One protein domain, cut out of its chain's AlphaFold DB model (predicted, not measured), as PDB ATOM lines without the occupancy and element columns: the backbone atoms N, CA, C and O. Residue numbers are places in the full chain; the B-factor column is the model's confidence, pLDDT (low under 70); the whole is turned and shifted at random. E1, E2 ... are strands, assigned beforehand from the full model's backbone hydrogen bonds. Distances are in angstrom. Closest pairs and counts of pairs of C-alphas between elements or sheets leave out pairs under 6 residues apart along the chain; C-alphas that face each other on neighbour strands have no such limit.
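This is residues 35 to 206 of the 215 residues of an uncharacterized protein of marine sediment metagenome (UniProt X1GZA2). One long, twisted sheet of eight strands is bent back on itself into a sandwich, in which the leaf of E1, E2 and E3 crosses the leaf of E7, E10, E12 and E13, with E4 as the hinge. A small sheet of E5, E6 and E11 lies at one end of the second leaf, and the short hairpin of E8 and E9 lies well away from that small sheet. The printed part has 172 residues, with thirteen named strands, E1 to E13 in order along the chain, and no named helix; the class is all strand. The large sheet runs E1, E2, E3, E4, E7, E10, E12, E13, all antiparallel. The whole is compact, with a radius of gyration of the C-alphas of 16.5 A and spans of 47 by 40 by 28 A.

In the large sheet, E1 is residues 39 to 49, 32.2 A long, from C-alpha 39 at (236.362, 229.618, 196.376). E2 is residues 56 to 67, 35.6 A, and E3 is residues 73 to 84, 35.7 A. E4, residues 90 to 106, 34.6 A, bends by 95 degrees at residue 102. E7, residues 121 to 132, 27.3 A, bends by 83 degrees at residue 127. E10 is residues 156 to 165, 28.0 A; E12 is residues 186 to 194, 23.7 A; E13 is residues 197 to 205, 24.0 A, ending at C-alpha 205 at (260.344, 219.983, 193.872). The shorter strands are E5, residues 109 to 111, E6, 116 to 118, E8, 138 to 141, E9, 144 to 147, and E11, 169 to 171.

E1 to E4 form a meander, each strand the antiparallel neighbour of the one before; N 44 and O 62 of E1 and E2 are 2.8 A apart, and N 79 and O 96 of E3 and E4 are 3.0 A apart, both within hydrogen-bond range. Past the bend of E4 at residue 102, N 104 of E4 and O 123 of E7 are 2.8 A apart, also within hydrogen-bond range. The two leaves of this folded sheet, one sheet bent back on itself, face each other with 151 pairs of C-alphas within 11 A. The closest C-alphas of the edge strands E1 and E13 are those of Ala 46 and Ala 205, 5.4 A apart. E6 runs on into E7 at 90 degrees across a break of 2 residues. N 117 of E6 and O 171 of E11 are 2.8 A apart, within range. In the hairpin of E8 and E9, N 141 and O 144 are within range at 2.8 A; E8 and E11 are apart.

The C-alphas of Glu 35 and Ser 87 are the two farthest apart, at 52.9 A. The printed part has no cut. The link from E11 to E12, residues 172 to 185, is long, and residues 180 to 181 in it pair antiparallel with residues 169 to 170 of E11. Mean pLDDT of the printed part is 86.1; residues 35 to 40, 68 to 69, 181 to 183 and 193 to 194 are under 70.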
ATOM      1  N   GLU A  35     230.310 235.176 199.395       43.50
ATOM      2  CA  GLU A  35     231.065 235.153 200.643       43.50
ATOM      3  C   GLU A  35     232.508 234.842 200.254       43.50
ATOM      4  O   GLU A  35     232.708 233.941 199.432       43.50
ATOM      5  N   PRO A  36     233.506 235.592 200.748       48.94
ATOM      6  CA  PRO A  36     234.898 235.352 200.380       48.94
ATOM      7  C   PRO A  36     235.335 233.888 200.593       48.94
ATOM      8  O   PRO A  36     236.275 233.442 199.951       48.94
ATOM      9  N   SER A  37     234.584 233.124 201.398       49.03
ATOM     10  CA  SER A  37     234.692 231.679 201.646       49.03
ATOM     11  C   SER A  37     234.138 230.755 200.536       49.03
ATOM     12  O   SER A  37     234.000 229.537 200.715       49.03
ATOM     13  N   ARG A  38     233.756 231.287 199.366       53.47
ATOM     14  CA  ARG A  38     233.131 230.504 198.277       53.47
ATOM     15  C   ARG A  38     234.093 229.840 197.299       53.47
ATOM     16  O   ARG A  38     233.642 228.975 196.556       53.47
ATOM     17  N   ARG A  39     235.373 230.206 197.289       57.00
ATOM     18  CA  ARG A  39     236.362 229.618 196.376       57.00
ATOM     19  C   ARG A  39     237.408 228.862 197.168       57.00
ATOM     20  O   ARG A  39     238.123 229.465 197.958       57.00
ATOM     21  N   LEU A  40     237.485 227.548 196.956       69.81
ATOM     22  CA  LEU A  40     238.650 226.801 197.417       69.81
ATOM     23  C   LEU A  40     239.799 227.145 196.476       69.81
ATOM     24  O   LEU A  40     239.619 227.068 195.262       69.81
ATOM     25  N   MET A  41     240.952 227.524 197.012       75.44
ATOM     26  CA  MET A  41     242.131 227.810 196.201       75.44
ATOM     27  C   MET A  41     243.293 226.953 196.669       75.44
ATOM     28  O   MET A  41     243.564 226.872 197.866       75.44
ATOM     29  N   ILE A  42     243.976 226.339 195.712       82.00
ATOM     30  CA  ILE A  42     245.216 225.608 195.937       82.00
ATOM     31  C   ILE A  42     246.283 226.285 195.095       82.00
ATOM     32  O   ILE A  42     246.249 226.228 193.865       82.00
ATOM     33  N   ASP A  43     247.209 226.956 195.774       85.69
ATOM     34  CA  ASP A  43     248.390 227.537 195.151       85.69
ATOM     35  C   ASP A  43     249.523 226.502 195.153       85.69
ATOM     36  O   ASP A  43     249.871 225.910 196.180       85.69
ATOM     37  N   ILE A  44     250.103 226.297 193.977       87.44
ATOM     38  CA  ILE A  44     251.214 225.388 193.716       87.44
ATOM     39  C   ILE A  44     252.424 226.248 193.384       87.44
ATOM     40  O   ILE A  44     252.362 227.107 192.506       87.44
ATOM     41  N   MET A  45     253.540 226.014 194.065       90.00
ATOM     42  CA  MET A  45     254.804 226.657 193.732       90.00
ATOM     43  C   MET A  45     255.934 225.652 193.863       90.00
ATOM     44  O   MET A  45     256.250 225.195 194.961       90.00
ATOM     45  N   ALA A  46     256.584 225.378 192.744       89.12
ATOM     46  CA  ALA A  46     257.761 224.541 192.657       89.12
ATOM     47  C   ALA A  46     258.874 225.340 191.989       89.12
ATOM     48  O   ALA A  46     258.646 225.984 190.964       89.12
ATOM     49  N   LYS A  47     260.062 225.364 192.587       91.88
ATOM     50  CA  LYS A  47     261.195 226.107 192.039       91.88
ATOM     51  C   LYS A  47     262.507 225.512 192.514       91.88
ATOM     52  O   LYS A  47     262.695 225.353 193.717       91.88
ATOM     53  N   GLY A  48     263.428 225.306 191.588       91.31
ATOM     54  CA  GLY A  48     264.747 224.774 191.894       91.31
ATOM     55  C   GLY A  48     265.429 224.222 190.657       91.31
ATOM     56  O   GLY A  48     265.074 224.582 189.529       91.31
ATOM     57  N   ASP A  49     266.410 223.365 190.902       92.69
ATOM     58  CA  ASP A  49     267.065 222.583 189.863       92.69
ATOM     59  C   ASP A  49     266.059 221.615 189.238       92.69
ATOM     60  O   ASP A  49     265.163 221.094 189.915       92.69
ATOM     61  N   ASP A  50     266.184 221.415 187.929       90.75
ATOM     62  CA  ASP A  50     265.333 220.484 187.208       90.75
ATOM     63  C   ASP A  50     265.794 219.040 187.430       90.75
ATOM     64  O   ASP A  50     266.980 218.727 187.335       90.75
ATOM     65  N   ALA A  51     264.849 218.152 187.728       86.19
ATOM     66  CA  ALA A  51     265.151 216.749 187.991       86.19
ATOM     67  C   ALA A  51     265.337 215.908 186.714       86.19
ATOM     68  O   ALA A  51     265.903 214.820 186.795       86.19
ATOM     69  N   ASP A  52     264.859 216.384 185.564       84.31
ATOM     70  CA  ASP A  52     264.911 215.659 184.292       84.31
ATOM     71  C   ASP A  52     265.928 216.272 183.308       84.31
ATOM     72  O   ASP A  52     266.330 215.603 182.358       84.31
ATOM     73  N   ILE A  53     266.357 217.524 183.521       87.69
ATOM     74  CA  ILE A  53     267.286 218.246 182.638       87.69
ATOM     75  C   ILE A  53     268.503 218.731 183.438       87.69
ATOM     76  O   ILE A  53     268.423 219.683 184.217       87.69
ATOM     77  N   LEU A  54     269.661 218.108 183.211       86.00
ATOM     78  CA  LEU A  54     270.903 218.486 183.890       86.00
ATOM     79  C   LEU A  54     271.297 219.938 183.566       86.00
ATOM     80  O   LEU A  54     271.280 220.352 182.409       86.00
ATOM     81  N   GLY A  55     271.661 220.714 184.591       86.25
ATOM     82  CA  GLY A  55     272.056 222.119 184.426       86.25
ATOM     83  C   GLY A  55     270.890 223.074 184.144       86.25
ATOM     84  O   GLY A  55     271.115 224.247 183.840       86.25
ATOM     85  N   ALA A  56     269.642 222.610 184.249       92.38
ATOM     86  CA  ALA A  56     268.468 223.460 184.123       92.38
ATOM     87  C   ALA A  56     267.886 223.857 185.484       92.38
ATOM     88  O   ALA A  56     268.014 223.161 186.488       92.38
ATOM     89  N   THR A  57     267.183 224.986 185.482       95.56
ATOM     90  CA  THR A  57     266.329 225.414 186.592       95.56
ATOM     91  C   THR A  57     264.906 225.565 186.095       95.56
ATOM     92  O   THR A  57     264.672 226.139 185.023       95.56
ATOM     93  N   SER A  58     263.960 225.124 186.911       93.88
ATOM     94  CA  SER A  58     262.538 225.180 186.607       93.88
ATOM     95  C   SER A  58     261.784 225.915 187.703       93.88
ATOM     96  O   SER A  58     262.130 225.878 188.882       93.88
ATOM     97  N   SER A  59     260.751 226.643 187.296       94.38
ATOM     98  CA  SER A  59     259.815 227.336 188.169       94.38
ATOM     99  C   SER A  59     258.416 227.082 187.641       94.38
ATOM    100  O   SER A  59     258.111 227.479 186.521       94.38
ATOM    101  N   VAL A  60     257.566 226.474 188.453       93.44
ATOM    102  CA  VAL A  60     256.164 226.193 188.150       93.44
ATOM    103  C   VAL A  60     255.315 226.871 189.211       93.44
ATOM    104  O   VAL A  60     255.527 226.679 190.408       93.44
ATOM    105  N   ILE A  61     254.377 227.694 188.768       91.50
ATOM    106  CA  ILE A  61     253.378 228.344 189.602       91.50
ATOM    107  C   ILE A  61     252.023 227.907 189.066       91.50
ATOM    108  O   ILE A  61     251.657 228.239 187.942       91.50
ATOM    109  N   GLY A  62     251.293 227.143 189.861       89.50
ATOM    110  CA  GLY A  62     249.940 226.712 189.547       89.50
ATOM    111  C   GLY A  62     248.942 227.348 190.501       89.50
ATOM    112  O   GLY A  62     249.260 227.623 191.656       89.50
ATOM    113  N   ARG A  63     247.715 227.545 190.036       89.56
ATOM    114  CA  ARG A  63     246.565 227.818 190.892       89.56
ATOM    115  C   ARG A  63     245.402 226.963 190.439       89.56
ATOM    116  O   ARG A  63     245.102 226.917 189.252       89.56
ATOM    117  N   ILE A  64     244.741 226.323 191.388       86.38
ATOM    118  CA  ILE A  64     243.508 225.582 191.153       86.38
ATOM    119  C   ILE A  64     242.418 226.250 191.975       86.38
ATOM    120  O   ILE A  64     242.523 226.335 193.198       86.38
ATOM    121  N   GLU A  65     241.402 226.762 191.290       85.44
ATOM    122  CA  GLU A  65     240.229 227.379 191.896       85.44
ATOM    123  C   GLU A  65     239.045 226.417 191.774       85.44
ATOM    124  O   GLU A  65     238.723 225.953 190.683       85.44
ATOM    125  N   PHE A  66     238.386 226.132 192.894       79.44
ATOM    126  CA  PHE A  66     237.098 225.450 192.912       79.44
ATOM    127  C   PHE A  66     235.987 226.484 193.036       79.44
ATOM    128  O   PHE A  66     235.866 227.157 194.069       79.44
ATOM    129  N   ASP A  67     235.158 226.592 192.004       71.19
ATOM    130  CA  ASP A  67     233.949 227.396 192.076       71.19
ATOM    131  C   ASP A  67     232.822 226.559 192.695       71.19
ATOM    132  O   ASP A  67     232.245 225.685 192.055       71.19
ATOM    133  N   LYS A  68     232.470 226.838 193.956       65.31
ATOM    134  CA  LYS A  68     231.376 226.139 194.656       65.31
ATOM    135  C   LYS A  68     229.994 226.343 194.008       65.31
ATOM    136  O   LYS A  68     229.063 225.632 194.372       65.31
ATOM    137  N   VAL A  69     229.823 227.323 193.115       68.88
ATOM    138  CA  VAL A  69     228.551 227.609 192.429       68.88
ATOM    139  C   VAL A  69     228.403 226.754 191.175       68.88
ATOM    140  O   VAL A  69     227.340 226.169 190.974       68.88
ATOM    141  N   THR A  70     229.447 226.661 190.350       72.88
ATOM    142  CA  THR A  70     229.426 225.853 189.115       72.88
ATOM    143  C   THR A  70     229.925 224.425 189.333       72.88
ATOM    144  O   THR A  70     229.663 223.554 188.512       72.88
ATOM    145  N   SER A  71     230.584 224.163 190.466       70.62
ATOM    146  CA  SER A  71     231.362 222.948 190.749       70.62
ATOM    147  C   SER A  71     232.514 222.710 189.764       70.62
ATOM    148  O   SER A  71     233.051 221.605 189.707       70.62
ATOM    149  N   GLU A  72     232.910 223.731 189.000       76.44
ATOM    150  CA  GLU A  72     234.028 223.646 188.064       76.44
ATOM    151  C   GLU A  72     235.362 223.853 188.788       76.44
ATOM    152  O   GLU A  72     235.490 224.671 189.705       76.44
ATOM    153  N   LEU A  73     236.371 223.105 188.343       79.31
ATOM    154  CA  LEU A  73     237.760 223.298 188.734       79.31
ATOM    155  C   LEU A  73     238.473 224.035 187.606       79.31
ATOM    156  O   LEU A  73     238.611 223.501 186.506       79.31
ATOM    157  N   LEU A  74     238.935 225.247 187.895       84.94
ATOM    158  CA  LEU A  74     239.668 226.073 186.946       84.94
ATOM    159  C   LEU A  74     241.140 226.114 187.331       84.94
ATOM    160  O   LEU A  74     241.508 226.540 188.428       84.94
ATOM    161  N   GLY A  75     241.983 225.673 186.407       88.81
ATOM    162  CA  GLY A  75     243.426 225.690 186.547       88.81
ATOM    163  C   GLY A  75     244.057 226.912 185.888       88.81
ATOM    164  O   GLY A  75     243.661 227.352 184.808       88.81
ATOM    165  N   GLN A  76     245.085 227.447 186.525       93.81
ATOM    166  CA  GLN A  76     246.005 228.415 185.946       93.81
ATOM    167  C   GLN A  76     247.416 227.885 186.150       93.81
ATOM    168  O   GLN A  76     247.730 227.352 187.215       93.81
ATOM    169  N   VAL A  77     248.264 228.027 185.137       94.62
ATOM    170  CA  VAL A  77     249.663 227.602 185.202       94.62
ATOM    171  C   VAL A  77     250.524 228.681 184.574       94.62
ATOM    172  O   VAL A  77     250.307 229.089 183.436       94.62
ATOM    173  N   GLU A  78     251.543 229.115 185.297       96.56
ATOM    174  CA  GLU A  78     252.695 229.796 184.735       96.56
ATOM    175  C   GLU A  78     253.928 228.950 185.004       96.56
ATOM    176  O   GLU A  78     254.176 228.537 186.136       96.56
ATOM    177  N   PHE A  79     254.738 228.709 183.980       96.62
ATOM    178  CA  PHE A  79     256.005 228.022 184.174       96.62
ATOM    179  C   PHE A  79     257.139 228.716 183.438       96.62
ATOM    180  O   PHE A  79     256.937 229.446 182.464       96.62
ATOM    181  N   HIS A  80     258.349 228.494 183.932       96.75
ATOM    182  CA  HIS A  80     259.580 228.987 183.353       96.75
ATOM    183  C   HIS A  80     260.668 227.936 183.521       96.75
ATOM    184  O   HIS A  80     260.994 227.565 184.645       96.75
ATOM    185  N   ILE A  81     261.247 227.516 182.406       95.12
ATOM    186  CA  ILE A  81     262.402 226.624 182.352       95.12
ATOM    187  C   ILE A  81     263.565 227.441 181.799       95.12
ATOM    188  O   ILE A  81     263.396 228.183 180.827       95.12
ATOM    189  N   LYS A  82     264.736 227.330 182.418       95.06
ATOM    190  CA  LYS A  82     265.989 227.905 181.923       95.06
ATOM    191  C   LYS A  82     267.054 226.829 181.900       95.06
ATOM    192  O   LYS A  82     267.211 226.138 182.898       95.06
ATOM    193  N   ILE A  83     267.798 226.752 180.806       93.62
ATOM    194  CA  ILE A  83     268.906 225.812 180.639       93.62
ATOM    195  C   ILE A  83     270.194 226.620 180.551       93.62
ATOM    196  O   ILE A  83     270.235 227.654 179.870       93.62
ATOM    197  N   TYR A  84     271.210 226.152 181.265       92.38
ATOM    198  CA  TYR A  84     272.528 226.758 181.339       92.38
ATOM    199  C   TYR A  84     273.575 225.781 180.800       92.38
ATOM    200  O   TYR A  84     273.410 224.571 180.935       92.38
ATOM    201  N   ASP A  85     274.625 226.300 180.172       90.69
ATOM    202  CA  ASP A  85     275.780 225.495 179.775       90.69
ATOM    203  C   ASP A  85     276.764 225.282 180.942       90.69
ATOM    204  O   ASP A  85     276.550 225.748 182.065       90.69
ATOM    205  N   GLU A  86     277.871 224.585 180.677       90.81
ATOM    206  CA  GLU A  86     278.914 224.285 181.669       90.81
ATOM    207  C   GLU A  86     279.598 225.536 182.247       90.81
ATOM    208  O   GLU A  86     280.152 225.488 183.346       90.81
ATOM    209  N   SER A  87     279.556 226.666 181.532       93.19
ATOM    210  CA  SER A  87     280.088 227.947 182.009       93.19
ATOM    211  C   SER A  87     279.112 228.690 182.931       93.19
ATOM    212  O   SER A  87     279.487 229.670 183.581       93.19
ATOM    213  N   GLY A  88     277.862 228.222 183.008       90.81
ATOM    214  CA  GLY A  88     276.762 228.894 183.690       90.81
ATOM    215  C   GLY A  88     276.072 229.956 182.830       90.81
ATOM    216  O   GLY A  88     275.261 230.728 183.353       90.81
ATOM    217  N   GLU A  89     276.358 230.021 181.527       92.75
ATOM    218  CA  GLU A  89     275.658 230.912 180.607       92.75
ATOM    219  C   GLU A  89     274.289 230.328 180.250       92.75
ATOM    220  O   GLU A  89     274.132 229.147 179.952       92.75
ATOM    221  N   LYS A  90     273.249 231.169 180.293       92.69
ATOM    222  CA  LYS A  90     271.885 230.749 179.958       92.69
ATOM    223  C   LYS A  90     271.726 230.635 178.441       92.69
ATOM    224  O   LYS A  90     271.501 231.647 177.777       92.69
ATOM    225  N   VAL A  91     271.688 229.407 177.939       92.81
ATOM    226  CA  VAL A  91     271.562 229.101 176.505       92.81
ATOM    227  C   VAL A  91     270.118 228.981 176.019       92.81
ATOM    228  O   VAL A  91     269.848 229.190 174.840       92.81
ATOM    229  N   TYR A  92     269.162 228.702 176.913       93.81
ATOM    230  CA  TYR A  92     267.751 228.575 176.534       93.81
ATOM    231  C   TYR A  92     266.799 229.003 177.651       93.81
ATOM    232  O   TYR A  92     267.091 228.866 178.842       93.81
ATOM    233  N   SER A  93     265.629 229.529 177.279       94.88
ATOM    234  CA  SER A  93     264.522 229.686 178.223       94.88
ATOM    235  C   SER A  93     263.166 229.501 177.569       94.88
ATOM    236  O   SER A  93     262.923 230.098 176.526       94.88
ATOM    237  N   MET A  94     262.266 228.791 178.245       95.31
ATOM    238  CA  MET A  94     260.862 228.629 177.872       95.31
ATOM    239  C   MET A  94     259.965 229.184 178.972       95.31
ATOM    240  O   MET A  94     260.174 228.899 180.147       95.31
ATOM    241  N   LYS A  95     258.945 229.953 178.598       97.06
ATOM    242  CA  LYS A  95     257.894 230.446 179.490       97.06
ATOM    243  C   LYS A  95     256.541 230.025 178.956       97.06
ATOM    244  O   LYS A  95     256.238 230.364 177.817       97.06
ATOM    245  N   GLY A  96     255.722 229.391 179.781       97.00
ATOM    246  CA  GLY A  96     254.337 229.072 179.448       97.00
ATOM    247  C   GLY A  96     253.350 229.789 180.355       97.00
ATOM    248  O   GLY A  96     253.648 230.045 181.525       97.00
ATOM    249  N   LYS A  97     252.187 230.134 179.801       97.25
ATOM    250  CA  LYS A  97     251.039 230.690 180.521       97.25
ATOM    251  C   LYS A  97     249.767 230.009 180.041       97.25
ATOM    252  O   LYS A  97     249.468 230.037 178.850       97.25
ATOM    253  N   LEU A  98     249.017 229.454 180.976       95.88
ATOM    254  CA  LEU A  98     247.754 228.767 180.763       95.88
ATOM    255  C   LEU A  98     246.723 229.333 181.744       95.88
ATOM    256  O   LEU A  98     247.017 229.511 182.929       95.88
ATOM    257  N   LYS A  99     245.521 229.616 181.245       92.94
ATOM    258  CA  LYS A  99     244.392 230.140 182.016       92.94
ATOM    259  C   LYS A  99     243.145 229.330 181.679       92.94
ATOM    260  O   LYS A  99     243.049 228.810 180.576       92.94
ATOM    261  N   ASP A 100     242.208 229.264 182.622       87.81
ATOM    262  CA  ASP A 100     240.905 228.610 182.452       87.81
ATOM    263  C   ASP A 100     241.044 227.125 182.048       87.81
ATOM    264  O   ASP A 100     240.264 226.589 181.267       87.81
ATOM    265  N   ALA A 101     242.078 226.462 182.574       90.50
ATOM    266  CA  ALA A 101     242.411 225.084 182.247       90.50
ATOM    267  C   ALA A 101     241.498 224.083 182.940       90.50
ATOM    268  O   ALA A 101     241.032 224.308 184.059       90.50
ATOM    269  N   THR A 102     241.344 222.923 182.306       91.00
ATOM    270  CA  THR A 102     240.671 221.785 182.927       91.00
ATOM    271  C   THR A 102     241.592 221.162 183.965       91.00
ATOM    272  O   THR A 102     242.775 220.939 183.701       91.00
ATOM    273  N   VAL A 103     241.039 220.851 185.136       90.25
ATOM    274  CA  VAL A 103     241.740 220.127 186.199       90.25
ATOM    275  C   VAL A 103     241.145 218.733 186.328       90.25
ATOM    276  O   VAL A 103     239.937 218.580 186.486       90.25
ATOM    277  N   THR A 104     241.994 217.711 186.281       89.31
ATOM    278  CA  THR A 104     241.608 216.308 186.455       89.31
ATOM    279  C   THR A 104     242.483 215.668 187.521       89.31
ATOM    280  O   THR A 104     243.707 215.752 187.456       89.31
ATOM    281  N   ILE A 105     241.864 214.997 188.490       86.81
ATOM    282  CA  ILE A 105     242.589 214.115 189.409       86.81
ATOM    283  C   ILE A 105     242.771 212.783 188.688       86.81
ATOM    284  O   ILE A 105     241.792 212.137 188.309       86.81
ATOM    285  N   LEU A 106     244.021 212.408 188.449       87.56
ATOM    286  CA  LEU A 106     244.359 211.212 187.697       87.56
ATOM    287  C   LEU A 106     244.399 209.979 188.612       87.56
ATOM    288  O   LEU A 106     244.779 210.086 189.783       87.56
ATOM    289  N   PRO A 107     244.053 208.791 188.081       89.94
ATOM    290  CA  PRO A 107     244.397 207.533 188.737       89.94
ATOM    291  C   PRO A 107     245.928 207.373 188.822       89.94
ATOM    292  O   PRO A 107     246.661 208.153 188.204       89.94
ATOM    293  N   PRO A 108     246.431 206.354 189.548       89.06
ATOM    294  CA  PRO A 108     247.852 206.025 189.537       89.06
ATOM    295  C   PRO A 108     248.409 205.981 188.110       89.06
ATOM    296  O   PRO A 108     247.845 205.308 187.245       89.06
ATOM    297  N   TRP A 109     249.507 206.699 187.866       87.75
ATOM    298  CA  TRP A 109     250.100 206.831 186.533       87.75
ATOM    299  C   TRP A 109     251.524 206.291 186.522       87.75
ATOM    300  O   TRP A 109     252.359 206.698 187.334       87.75
ATOM    301  N   TYR A 110     251.797 205.374 185.599       87.88
ATOM    302  CA  TYR A 110     253.118 204.784 185.453       87.88
ATOM    303  C   TYR A 110     254.065 205.738 184.725       87.88
ATOM    304  O   TYR A 110     253.787 206.182 183.613       87.88
ATOM    305  N   CYS A 111     255.201 206.035 185.351       83.12
ATOM    306  CA  CYS A 111     256.266 206.841 184.778       83.12
ATOM    307  C   CYS A 111     257.393 205.934 184.288       83.12
ATOM    308  O   CYS A 111     258.197 205.456 185.087       83.12
ATOM    309  N   GLU A 112     257.486 205.752 182.974       80.12
ATOM    310  CA  GLU A 112     258.488 204.879 182.343       80.12
ATOM    311  C   GLU A 112     259.931 205.338 182.594       80.12
ATOM    312  O   GLU A 112     260.836 204.524 182.716       80.12
ATOM    313  N   VAL A 113     260.146 206.645 182.747       76.62
ATOM    314  CA  VAL A 113     261.477 207.234 182.979       76.62
ATOM    315  C   VAL A 113     262.026 206.862 184.355       76.62
ATOM    316  O   VAL A 113     263.227 206.671 184.526       76.62
ATOM    317  N   ARG A 114     261.144 206.796 185.356       78.94
ATOM    318  CA  ARG A 114     261.514 206.576 186.761       78.94
ATOM    319  C   ARG A 114     261.131 205.186 187.261       78.94
ATOM    320  O   ARG A 114     261.485 204.849 188.382       78.94
ATOM    321  N   TYR A 115     260.435 204.396 186.441       86.88
ATOM    322  CA  TYR A 115     259.938 203.057 186.755       86.88
ATOM    323  C   TYR A 115     259.105 203.006 188.047       86.88
ATOM    324  O   TYR A 115     259.251 202.095 188.856       86.88
ATOM    325  N   VAL A 116     258.219 203.990 188.242       88.00
ATOM    326  CA  VAL A 116     257.328 204.088 189.413       88.00
ATOM    327  C   VAL A 116     255.902 204.449 189.009       88.00
ATOM    328  O   VAL A 116     255.676 205.086 187.981       88.00
ATOM    329  N   TRP A 117     254.935 204.087 189.849       90.38
ATOM    330  CA  TRP A 117     253.554 204.554 189.773       90.38
ATOM    331  C   TRP A 117     253.374 205.772 190.663       90.38
ATOM    332  O   TRP A 117     253.382 205.654 191.886       90.38
ATOM    333  N   TRP A 118     253.185 206.937 190.057       88.94
ATOM    334  CA  TRP A 118     252.874 208.156 190.788       88.94
ATOM    335  C   TRP A 118     251.440 208.140 191.302       88.94
ATOM    336  O   TRP A 118     250.513 207.753 190.586       88.94
ATOM    337  N   LEU A 119     251.269 208.602 192.537       87.50
ATOM    338  CA  LEU A 119     249.990 208.685 193.228       87.50
ATOM    339  C   LEU A 119     249.572 210.141 193.453       87.50
ATOM    340  O   LEU A 119     250.387 211.066 193.379       87.50
ATOM    341  N   ASN A 120     248.283 210.325 193.761       84.56
ATOM    342  CA  ASN A 120     247.691 211.622 194.105       84.56
ATOM    343  C   ASN A 120     248.010 212.702 193.062       84.56
ATOM    344  O   ASN A 120     248.356 213.834 193.400       84.56
ATOM    345  N   LEU A 121     247.927 212.322 191.785       88.31
ATOM    346  CA  LEU A 121     248.294 213.174 190.668       88.31
ATOM    347  C   LEU A 121     247.154 214.086 190.265       88.31
ATOM    348  O   LEU A 121     246.030 213.649 190.025       88.31
ATOM    349  N   TRP A 122     247.470 215.366 190.148       90.31
ATOM    350  CA  TRP A 122     246.551 216.358 189.629       90.31
ATOM    351  C   TRP A 122     247.122 216.850 188.310       90.31
ATOM    352  O   TRP A 122     248.272 217.289 188.245       90.31
ATOM    353  N   SER A 123     246.319 216.751 187.261       92.38
ATOM    354  CA  SER A 123     246.646 217.237 185.932       92.38
ATOM    355  C   SER A 123     245.864 218.508 185.652       92.38
ATOM    356  O   SER A 123     244.651 218.555 185.853       92.38
ATOM    357  N   VAL A 124     246.567 219.536 185.195       93.75
ATOM    358  CA  VAL A 124     245.984 220.781 184.702       93.75
ATOM    359  C   VAL A 124     246.384 220.922 183.246       93.75
ATOM    360  O   VAL A 124     247.574 220.983 182.954       93.75
ATOM    361  N   MET A 125     245.412 220.964 182.338       94.50
ATOM    362  CA  MET A 125     245.676 220.967 180.900       94.50
ATOM    363  C   MET A 125     244.733 221.906 180.154       94.50
ATOM    364  O   MET A 125     243.553 222.033 180.494       94.50
ATOM    365  N   GLY A 126     245.257 222.547 179.113       94.19
ATOM    366  CA  GLY A 126     244.465 223.322 178.169       94.19
ATOM    367  C   GLY A 126     245.330 224.104 177.191       94.19
ATOM    368  O   GLY A 126     246.561 224.002 177.193       94.19
ATOM    369  N   ASP A 127     244.667 224.917 176.378       94.69
ATOM    370  CA  ASP A 127     245.331 225.797 175.426       94.69
ATOM    371  C   ASP A 127     245.927 227.005 176.145       94.69
ATOM    372  O   ASP A 127     245.252 227.737 176.874       94.69
ATOM    373  N   GLY A 128     247.218 227.220 175.935       95.38
ATOM    374  CA  GLY A 128     247.952 228.327 176.514       95.38
ATOM    375  C   GLY A 128     248.882 228.980 175.508       95.38
ATOM    376  O   GLY A 128     248.778 228.802 174.295       95.38
ATOM    377  N   MET A 129     249.804 229.771 176.037       96.44
ATOM    378  CA  MET A 129     250.780 230.509 175.250       96.44
ATOM    379  C   MET A 129     252.179 230.200 175.751       96.44
ATOM    380  O   MET A 129     252.445 230.309 176.952       96.44
ATOM    381  N   ILE A 130     253.096 229.910 174.833       95.75
ATOM    382  CA  ILE A 130     254.512 229.736 175.143       95.75
ATOM    383  C   ILE A 130     255.369 230.789 174.467       95.75
ATOM    384  O   ILE A 130     255.049 231.270 173.387       95.75
ATOM    385  N   LYS A 131     256.477 231.131 175.112       95.56
ATOM    386  CA  LYS A 131     257.543 231.963 174.566       95.56
ATOM    387  C   LYS A 131     258.878 231.320 174.893       95.56
ATOM    388  O   LYS A 131     259.154 231.025 176.054       95.56
ATOM    389  N   THR A 132     259.715 231.177 173.885       94.06
ATOM    390  CA  THR A 132     261.066 230.620 173.966       94.06
ATOM    391  C   THR A 132     262.099 231.637 173.482       94.06
ATOM    392  O   THR A 132     261.740 232.727 173.030       94.06
ATOM    393  N   THR A 133     263.383 231.345 173.664       87.12
ATOM    394  CA  THR A 133     264.483 232.129 173.080       87.12
ATOM    395  C   THR A 133     264.719 231.752 171.622       87.12
ATOM    396  O   THR A 133     264.396 230.642 171.222       87.12
ATOM    397  N   ASP A 134     265.331 232.663 170.868       75.62
ATOM    398  CA  ASP A 134     265.472 232.599 169.405       75.62
ATOM    399  C   ASP A 134     266.508 231.567 168.913       75.62
ATOM    400  O   ASP A 134     266.883 231.582 167.742       75.62
ATOM    401  N   THR A 135     266.981 230.685 169.793       77.50
ATOM    402  CA  THR A 135     268.063 229.737 169.517       77.50
ATOM    403  C   THR A 135     267.523 228.316 169.509       77.50
ATOM    404  O   THR A 135     266.963 227.868 170.513       77.50
ATOM    405  N   ASP A 136     267.749 227.598 168.411       80.81
ATOM    406  CA  ASP A 136     267.506 226.159 168.351       80.81
ATOM    407  C   ASP A 136     268.531 225.461 169.249       80.81
ATOM    408  O   ASP A 136     269.741 225.673 169.125       80.81
ATOM    409  N   LEU A 137     268.051 224.642 170.179       87.62
ATOM    410  CA  LEU A 137     268.892 223.892 171.106       87.62
ATOM    411  C   LEU A 137     268.485 222.424 171.049       87.62
ATOM    412  O   LEU A 137     267.306 222.110 171.178       87.62
ATOM    413  N   THR A 138     269.456 221.532 170.873       90.31
ATOM    414  CA  THR A 138     269.233 220.084 170.969       90.31
ATOM    415  C   THR A 138     269.809 219.578 172.279       90.31
ATOM    416  O   THR A 138     270.956 219.891 172.602       90.31
ATOM    417  N   ILE A 139     269.018 218.816 173.031       88.56
ATOM    418  CA  ILE A 139     269.415 218.239 174.320       88.56
ATOM    419  C   ILE A 139     269.045 216.758 174.383       88.56
ATOM    420  O   ILE A 139     268.136 216.316 173.680       88.56
ATOM    421  N   ASP A 140     269.716 216.013 175.259       86.94
ATOM    422  CA  ASP A 140     269.211 214.723 175.732       86.94
ATOM    423  C   ASP A 140     268.109 214.981 176.765       86.94
ATOM    424  O   ASP A 140     268.329 215.636 177.786       86.94
ATOM    425  N   TYR A 141     266.910 214.492 176.471       85.19
ATOM    426  CA  TYR A 141     265.770 214.495 177.363       85.19
ATOM    427  C   TYR A 141     265.261 213.067 177.504       85.19
ATOM    428  O   TYR A 141     264.705 212.493 176.568       85.19
ATOM    429  N   ARG A 142     265.434 212.490 178.699       80.25
ATOM    430  CA  ARG A 142     264.944 211.140 179.035       80.25
ATOM    431  C   ARG A 142     265.475 210.051 178.085       80.25
ATOM    432  O   ARG A 142     264.766 209.095 177.784       80.25
ATOM    433  N   GLY A 143     266.722 210.185 177.626       80.50
ATOM    434  CA  GLY A 143     267.374 209.231 176.726       80.50
ATOM    435  C   GLY A 143     267.025 209.424 175.250       80.50
ATOM    436  O   GLY A 143     267.366 208.574 174.428       80.50
ATOM    437  N   GLN A 144     266.337 210.516 174.903       82.75
ATOM    438  CA  GLN A 144     266.031 210.897 173.528       82.75
ATOM    439  C   GLN A 144     266.631 212.264 173.218       82.75
ATOM    440  O   GLN A 144     266.522 213.199 174.008       82.75
ATOM    441  N   LEU A 145     267.241 212.401 172.042       87.81
ATOM    442  CA  LEU A 145     267.655 213.708 171.546       87.81
ATOM    443  C   LEU A 145     266.435 214.440 170.997       87.81
ATOM    444  O   LEU A 145     265.805 213.967 170.053       87.81
ATOM    445  N   ILE A 146     266.129 215.597 171.576       87.56
ATOM    446  CA  ILE A 146     265.032 216.457 171.133       87.56
ATOM    447  C   ILE A 146     265.558 217.844 170.781       87.56
ATOM    448  O   ILE A 146     266.442 218.378 171.456       87.56
ATOM    449  N   THR A 147     264.993 218.447 169.738       89.81
ATOM    450  CA  THR A 147     265.204 219.863 169.424       89.81
ATOM    451  C   THR A 147     264.127 220.685 170.119       89.81
ATOM    452  O   THR A 147     262.938 220.422 169.970       89.81
ATOM    453  N   LEU A 148     264.541 221.661 170.922       90.06
ATOM    454  CA  LEU A 148     263.635 222.517 171.675       90.06
ATOM    455  C   LEU A 148     262.932 223.523 170.755       90.06
ATOM    456  O   LEU A 148     263.550 224.027 169.817       90.06
ATOM    457  N   PRO A 149     261.667 223.870 171.041       90.19
ATOM    458  CA  PRO A 149     260.890 224.724 170.158       90.19
ATOM    459  C   PRO A 149     261.387 226.173 170.164       90.19
ATOM    460  O   PRO A 149     261.695 226.757 171.209       90.19
ATOM    461  N   ASN A 150     261.365 226.800 168.992       91.62
ATOM    462  CA  ASN A 150     261.786 228.180 168.797       91.62
ATOM    463  C   ASN A 150     260.609 229.050 168.346       91.62
ATOM    464  O   ASN A 150     259.965 228.813 167.331       91.62
ATOM    465  N   THR A 151     260.323 230.087 169.122       92.69
ATOM    466  CA  THR A 151     259.194 231.003 168.893       92.69
ATOM    467  C   THR A 151     259.650 232.387 168.427       92.69
ATOM    468  O   THR A 151     258.827 233.300 168.298       92.69
ATOM    469  N   GLY A 152     260.961 232.590 168.232       91.25
ATOM    470  CA  GLY A 152     261.543 233.898 167.925       91.25
ATOM    471  C   GLY A 152     261.173 234.966 168.962       91.25
ATOM    472  O   GLY A 152     260.833 236.099 168.609       91.25
ATOM    473  N   GLY A 153     261.087 234.570 170.238       92.62
ATOM    474  CA  GLY A 153     260.835 235.488 171.340       92.62
ATOM    475  C   GLY A 153     259.397 235.999 171.400       92.62
ATOM    476  O   GLY A 153     259.104 236.924 172.174       92.62
ATOM    477  N   LYS A 154     258.481 235.420 170.622       93.94
ATOM    478  CA  LYS A 154     257.058 235.767 170.606       93.94
ATOM    479  C   LYS A 154     256.250 234.735 171.378       93.94
ATOM    480  O   LYS A 154     256.662 233.597 171.543       93.94
ATOM    481  N   TYR A 155     255.096 235.163 171.875       94.94
ATOM    482  CA  TYR A 155     254.136 234.217 172.422       94.94
ATOM    483  C   TYR A 155     253.377 233.551 171.278       94.94
ATOM    484  O   TYR A 155     252.784 234.252 170.457       94.94
ATOM    485  N   VAL A 156     253.383 232.224 171.251       94.00
ATOM    486  CA  VAL A 156     252.634 231.408 170.291       94.00
ATOM    487  C   VAL A 156     251.712 230.435 171.031       94.00
ATOM    488  O   VAL A 156     252.031 230.065 172.168       94.00
ATOM    489  N   PRO A 157     250.576 230.039 170.436       94.19
ATOM    490  CA  PRO A 157     249.694 229.037 171.027       94.19
ATOM    491  C   PRO A 157     250.394 227.684 171.197       94.19
ATOM    492  O   PRO A 157     251.167 227.278 170.330       94.19
ATOM    493  N   ALA A 158     250.106 226.990 172.297       93.81
ATOM    494  CA  ALA A 158     250.512 225.605 172.527       93.81
ATOM    495  C   ALA A 158     249.601 224.945 173.569       93.81
ATOM    496  O   ALA A 158     249.095 225.625 174.467       93.81
ATOM    497  N   THR A 159     249.464 223.622 173.513       94.38
ATOM    498  CA  THR A 159     248.835 222.867 174.600       94.38
ATOM    499  C   THR A 159     249.798 222.823 175.777       94.38
ATOM    500  O   THR A 159     250.892 222.263 175.680       94.38
ATOM    501  N   ILE A 160     249.403 223.426 176.894       95.62
ATOM    502  CA  ILE A 160     250.179 223.426 178.130       95.62
ATOM    503  C   ILE A 160     249.576 222.408 179.082       95.62
ATOM    504  O   ILE A 160     248.358 222.292 179.226       95.62
ATOM    505  N   THR A 161     250.453 221.690 179.770       95.12
ATOM    506  CA  THR A 161     250.064 220.765 180.825       95.12
ATOM    507  C   THR A 161     250.960 220.941 182.042       95.12
ATOM    508  O   THR A 161     252.143 221.273 181.941       95.12
ATOM    509  N   MET A 162     250.364 220.754 183.211       94.31
ATOM    510  CA  MET A 162     251.039 220.628 184.487       94.31
ATOM    511  C   MET A 162     250.567 219.343 185.152       94.31
ATOM    512  O   MET A 162     249.373 219.050 185.180       94.31
ATOM    513  N   MET A 163     251.506 218.605 185.729       92.81
ATOM    514  CA  MET A 163     251.232 217.500 186.638       92.81
ATOM    515  C   MET A 163     251.834 217.831 187.992       92.81
ATOM    516  O   MET A 163     252.977 218.272 188.071       92.81
ATOM    517  N   VAL A 164     251.085 217.615 189.063       90.19
ATOM    518  CA  VAL A 164     251.572 217.826 190.427       90.19
ATOM    519  C   VAL A 164     251.223 216.621 191.288       90.19
ATOM    520  O   VAL A 164     250.105 216.108 191.222       90.19
ATOM    521  N   SER A 165     252.186 216.181 192.098       88.75
ATOM    522  CA  SER A 165     251.965 215.262 193.214       88.75
ATOM    523  C   SER A 165     252.326 216.010 194.502       88.75
ATOM    524  O   SER A 165     253.516 216.184 194.782       88.75
ATOM    525  N   PRO A 166     251.334 216.504 195.272       82.75
ATOM    526  CA  PRO A 166     251.571 217.346 196.451       82.75
ATOM    527  C   PRO A 166     252.449 216.691 197.522       82.75
ATOM    528  O   PRO A 166     253.293 217.350 198.126       82.75
ATOM    529  N   ASN A 167     252.280 215.383 197.707       82.06
ATOM    530  CA  ASN A 167     253.051 214.593 198.665       82.06
ATOM    531  C   ASN A 167     254.242 213.887 198.011       82.06
ATOM    532  O   ASN A 167     255.187 213.511 198.698       82.06
ATOM    533  N   GLY A 168     254.209 213.722 196.683       83.25
ATOM    534  CA  GLY A 168     255.217 212.960 195.956       83.25
ATOM    535  C   GLY A 168     255.174 211.465 196.271       83.25
ATOM    536  O   GLY A 168     256.202 210.794 196.231       83.25
ATOM    537  N   ASP A 169     253.989 210.955 196.602       86.25
ATOM    538  CA  ASP A 169     253.767 209.540 196.882       86.25
ATOM    539  C   ASP A 169     253.891 208.715 195.590       86.25
ATOM    540  O   ASP A 169     253.382 209.101 194.528       86.25
ATOM    541  N   TYR A 170     254.544 207.559 195.676       88.50
ATOM    542  CA  TYR A 170     254.723 206.626 194.570       88.50
ATOM    543  C   TYR A 170     254.788 205.168 195.033       88.50
ATOM    544  O   TYR A 170     255.033 204.877 196.199       88.50
ATOM    545  N   MET A 171     254.601 204.237 194.099       90.62
ATOM    546  CA  MET A 171     254.840 202.801 194.295       90.62
ATOM    547  C   MET A 171     255.873 202.315 193.276       90.62
ATOM    548  O   MET A 171     255.906 202.805 192.148       90.62
ATOM    549  N   VAL A 172     256.710 201.348 193.654       85.12
ATOM    550  CA  VAL A 172     257.722 200.757 192.752       85.12
ATOM    551  C   VAL A 172     257.156 199.563 191.968       85.12
ATOM    552  O   VAL A 172     257.559 199.309 190.837       85.12
ATOM    553  N   GLU A 173     256.181 198.852 192.538       80.75
ATOM    554  CA  GLU A 173     255.522 197.692 191.924       80.75
ATOM    555  C   GLU A 173     254.127 198.044 191.373       80.75
ATOM    556  O   GLU A 173     253.698 199.197 191.401       80.75
ATOM    557  N   THR A 174     253.409 197.045 190.845       74.69
ATOM    558  CA  THR A 174     252.038 197.193 190.329       74.69
ATOM    559  C   THR A 174     251.088 197.858 191.338       74.69
ATOM    560  O   THR A 174     251.272 197.688 192.546       74.69
ATOM    561  N   PRO A 175     250.028 198.554 190.874       71.94
ATOM    562  CA  PRO A 175     249.070 199.212 191.758       71.94
ATOM    563  C   PRO A 175     248.525 198.279 192.851       71.94
ATOM    564  O   PRO A 175     247.949 197.237 192.539       71.94
ATOM    565  N   GLY A 176     248.711 198.663 194.120       70.69
ATOM    566  CA  GLY A 176     248.329 197.870 195.300       70.69
ATOM    567  C   GLY A 176     249.489 197.436 196.208       70.69
ATOM    568  O   GLY A 176     249.229 196.798 197.226       70.69
ATOM    569  N   GLY A 177     250.734 197.765 195.850       78.00
ATOM    570  CA  GLY A 177     251.925 197.531 196.676       78.00
ATOM    571  C   GLY A 177     252.195 198.616 197.727       78.00
ATOM    572  O   GLY A 177     251.359 199.484 197.990       78.00
ATOM    573  N   ASP A 178     253.392 198.563 198.317       84.94
ATOM    574  CA  ASP A 178     253.844 199.534 199.315       84.94
ATOM    575  C   ASP A 178     253.959 200.948 198.727       84.94
ATOM    576  O   ASP A 178     254.462 201.155 197.616       84.94
ATOM    577  N   ILE A 179     253.502 201.931 199.507       83.62
ATOM    578  CA  ILE A 179     253.576 203.351 199.163       83.62
ATOM    579  C   ILE A 179     254.849 203.943 199.764       83.62
ATOM    580  O   ILE A 179     255.073 203.893 200.974       83.62
ATOM    581  N   TYR A 180     255.645 204.562 198.905       80.88
ATOM    582  CA  TYR A 180     256.825 205.338 199.245       80.88
ATOM    583  C   TYR A 180     256.526 206.825 199.045       80.88
ATOM    584  O   TYR A 180     255.771 207.195 198.151       80.88
ATOM    585  N   GLY A 181     257.132 207.691 199.852       69.94
ATOM    586  CA  GLY A 181     257.083 209.140 199.650       69.94
ATOM    587  C   GLY A 181     258.430 209.659 199.164       69.94
ATOM    588  O   GLY A 181     259.477 209.197 199.628       69.94
ATOM    589  N   SER A 182     258.442 210.639 198.259       62.25
ATOM    590  CA  SER A 182     259.615 211.507 198.135       62.25
ATOM    591  C   SER A 182     259.711 212.422 199.361       62.25
ATOM    592  O   SER A 182     258.737 212.631 200.080       62.25
ATOM    593  N   ALA A 183     260.893 212.980 199.638       61.12
ATOM    594  CA  ALA A 183     261.132 213.891 200.768       61.12
ATOM    595  C   ALA A 183     260.426 215.272 200.623       61.12
ATOM    596  O   ALA A 183     260.964 216.298 201.038       61.12
ATOM    597  N   GLY A 184     259.246 215.305 199.997       74.75
ATOM    598  CA  GLY A 184     258.483 216.469 199.548       74.75
ATOM    599  C   GLY A 184     257.846 216.197 198.181       74.75
ATOM    600  O   GLY A 184     258.372 215.396 197.410       74.75
ATOM    601  N   GLY A 185     256.723 216.843 197.866       87.31
ATOM    602  CA  GLY A 185     256.086 216.680 196.559       87.31
ATOM    603  C   GLY A 185     256.824 217.367 195.412       87.31
ATOM    604  O   GLY A 185     257.839 218.047 195.595       87.31
ATOM    605  N   TRP A 186     256.284 217.220 194.206       89.12
ATOM    606  CA  TRP A 186     256.867 217.768 192.980       89.12
ATOM    607  C   TRP A 186     255.799 218.308 192.026       89.12
ATOM    608  O   TRP A 186     254.634 217.909 192.081       89.12
ATOM    609  N   ALA A 187     256.213 219.201 191.129       92.25
ATOM    610  CA  ALA A 187     255.417 219.630 189.988       92.25
ATOM    611  C   ALA A 187     256.245 219.562 188.703       92.25
ATOM    612  O   ALA A 187     257.413 219.952 188.667       92.25
ATOM    613  N   TRP A 188     255.602 219.082 187.649       93.25
ATOM    614  CA  TRP A 188     256.059 219.157 186.275       93.25
ATOM    615  C   TRP A 188     255.163 220.121 185.509       93.25
ATOM    616  O   TRP A 188     253.946 220.081 185.682       93.25
ATOM    617  N   ALA A 189     255.734 220.959 184.651       95.00
ATOM    618  CA  ALA A 189     254.957 221.725 183.684       95.00
ATOM    619  C   ALA A 189     255.701 221.861 182.361       95.00
ATOM    620  O   ALA A 189     256.931 221.967 182.323       95.00
ATOM    621  N   GLY A 190     254.935 221.878 181.280       94.69
ATOM    622  CA  GLY A 190     255.485 221.847 179.941       94.69
ATOM    623  C   GLY A 190     254.437 221.987 178.855       94.69
ATOM    624  O   GLY A 190     253.328 222.480 179.075       94.69
ATOM    625  N   ILE A 191     254.824 221.541 177.671       92.88
ATOM    626  CA  ILE A 191     254.015 221.516 176.462       92.88
ATOM    627  C   ILE A 191     253.732 220.083 176.034       92.88
ATOM    628  O   ILE A 191     254.538 219.178 176.264       92.88
ATOM    629  N   MET A 192     252.595 219.912 175.373       86.62
ATOM    630  CA  MET A 192     252.214 218.702 174.661       86.62
ATOM    631  C   MET A 192     251.932 219.065 173.200       86.62
ATOM    632  O   MET A 192     251.265 220.064 172.939       86.62
ATOM    633  N   GLY A 193     252.429 218.269 172.254       68.88
ATOM    634  CA  GLY A 193     252.088 218.408 170.834       68.88
ATOM    635  C   GLY A 193     252.512 219.733 170.189       68.88
ATOM    636  O   GLY A 193     251.721 220.342 169.469       68.88
ATOM    637  N   PHE A 194     253.739 220.195 170.444       68.69
ATOM    638  CA  PHE A 194     254.299 221.336 169.712       68.69
ATOM    639  C   PHE A 194     255.105 220.829 168.517       68.69
ATOM    640  O   PHE A 194     256.191 220.286 168.699       68.69
ATOM    641  N   GLU A 195     254.565 221.011 167.310       77.00
ATOM    642  CA  GLU A 195     255.117 220.444 166.071       77.00
ATOM    643  C   GLU A 195     255.306 218.919 166.191       77.00
ATOM    644  O   GLU A 195     254.315 218.194 166.274       77.00
ATOM    645  N   GLU A 196     256.549 218.435 166.222       72.31
ATOM    646  CA  GLU A 196     256.908 217.012 166.340       72.31
ATOM    647  C   GLU A 196     257.207 216.582 167.790       72.31
ATOM    648  O   GLU A 196     257.518 215.420 168.049       72.31
ATOM    649  N   ILE A 197     257.114 217.499 168.759       76.12
ATOM    650  CA  ILE A 197     257.401 217.218 170.168       76.12
ATOM    651  C   ILE A 197     256.134 216.706 170.852       76.12
ATOM    652  O   ILE A 197     255.207 217.475 171.124       76.12
ATOM    653  N   GLU A 198     256.118 215.418 171.198       77.00
ATOM    654  CA  GLU A 198     255.002 214.810 171.932       77.00
ATOM    655  C   GLU A 198     254.835 215.431 173.327       77.00
ATOM    656  O   GLU A 198     253.737 215.872 173.677       77.00
ATOM    657  N   MET A 199     255.915 215.520 174.115       85.75
ATOM    658  CA  MET A 199     255.897 216.112 175.455       85.75
ATOM    659  C   MET A 199     257.271 216.656 175.864       85.75
ATOM    660  O   MET A 199     258.263 215.932 175.848       85.75
ATOM    661  N   PHE A 200     257.321 217.912 176.309       88.88
ATOM    662  CA  PHE A 200     258.534 218.514 176.869       88.88
ATOM    663  C   PHE A 200     258.199 219.448 178.028       88.88
ATOM    664  O   PHE A 200     257.298 220.275 177.923       88.88
ATOM    665  N   GLY A 201     258.944 219.363 179.127       89.75
ATOM    666  CA  GLY A 201     258.747 220.234 180.279       89.75
ATOM    667  C   GLY A 201     259.753 219.974 181.387       89.75
ATOM    668  O   GLY A 201     260.550 219.041 181.306       89.75
ATOM    669  N   GLY A 202     259.674 220.790 182.430       88.19
ATOM    670  CA  GLY A 202     260.584 220.734 183.564       88.19
ATOM    671  C   GLY A 202     259.923 220.173 184.815       88.19
ATOM    672  O   GLY A 202     258.756 220.478 185.071       88.19
ATOM    673  N   VAL A 203     260.655 219.366 185.588       88.12
ATOM    674  CA  VAL A 203     260.218 218.819 186.884       88.12
ATOM    675  C   VAL A 203     261.004 219.495 187.999       88.12
ATOM    676  O   VAL A 203     262.227 219.431 188.023       88.12
ATOM    677  N   THR A 204     260.317 220.076 188.980       88.81
ATOM    678  CA  THR A 204     260.963 220.647 190.170       88.81
ATOM    679  C   THR A 204     260.201 220.283 191.440       88.81
ATOM    680  O   THR A 204     258.983 220.086 191.435       88.81
ATOM    681  N   ALA A 205     260.926 220.209 192.555       85.94
ATOM    682  CA  ALA A 205     260.344 219.983 193.872       85.94
ATOM    683  C   ALA A 205     259.456 221.160 194.296       85.94
ATOM    684  O   ALA A 205     259.735 222.327 193.982       85.94
ATOM    685  N   LEU A 206     258.391 220.844 195.029       83.50
ATOM    686  CA  LEU A 206     257.516 221.844 195.622       83.50
ATOM    687  C   LEU A 206     258.274 222.623 196.694       83.50
ATOM    688  O   LEU A 206     259.042 222.080 197.488       83.50
TER     689      LEU A 206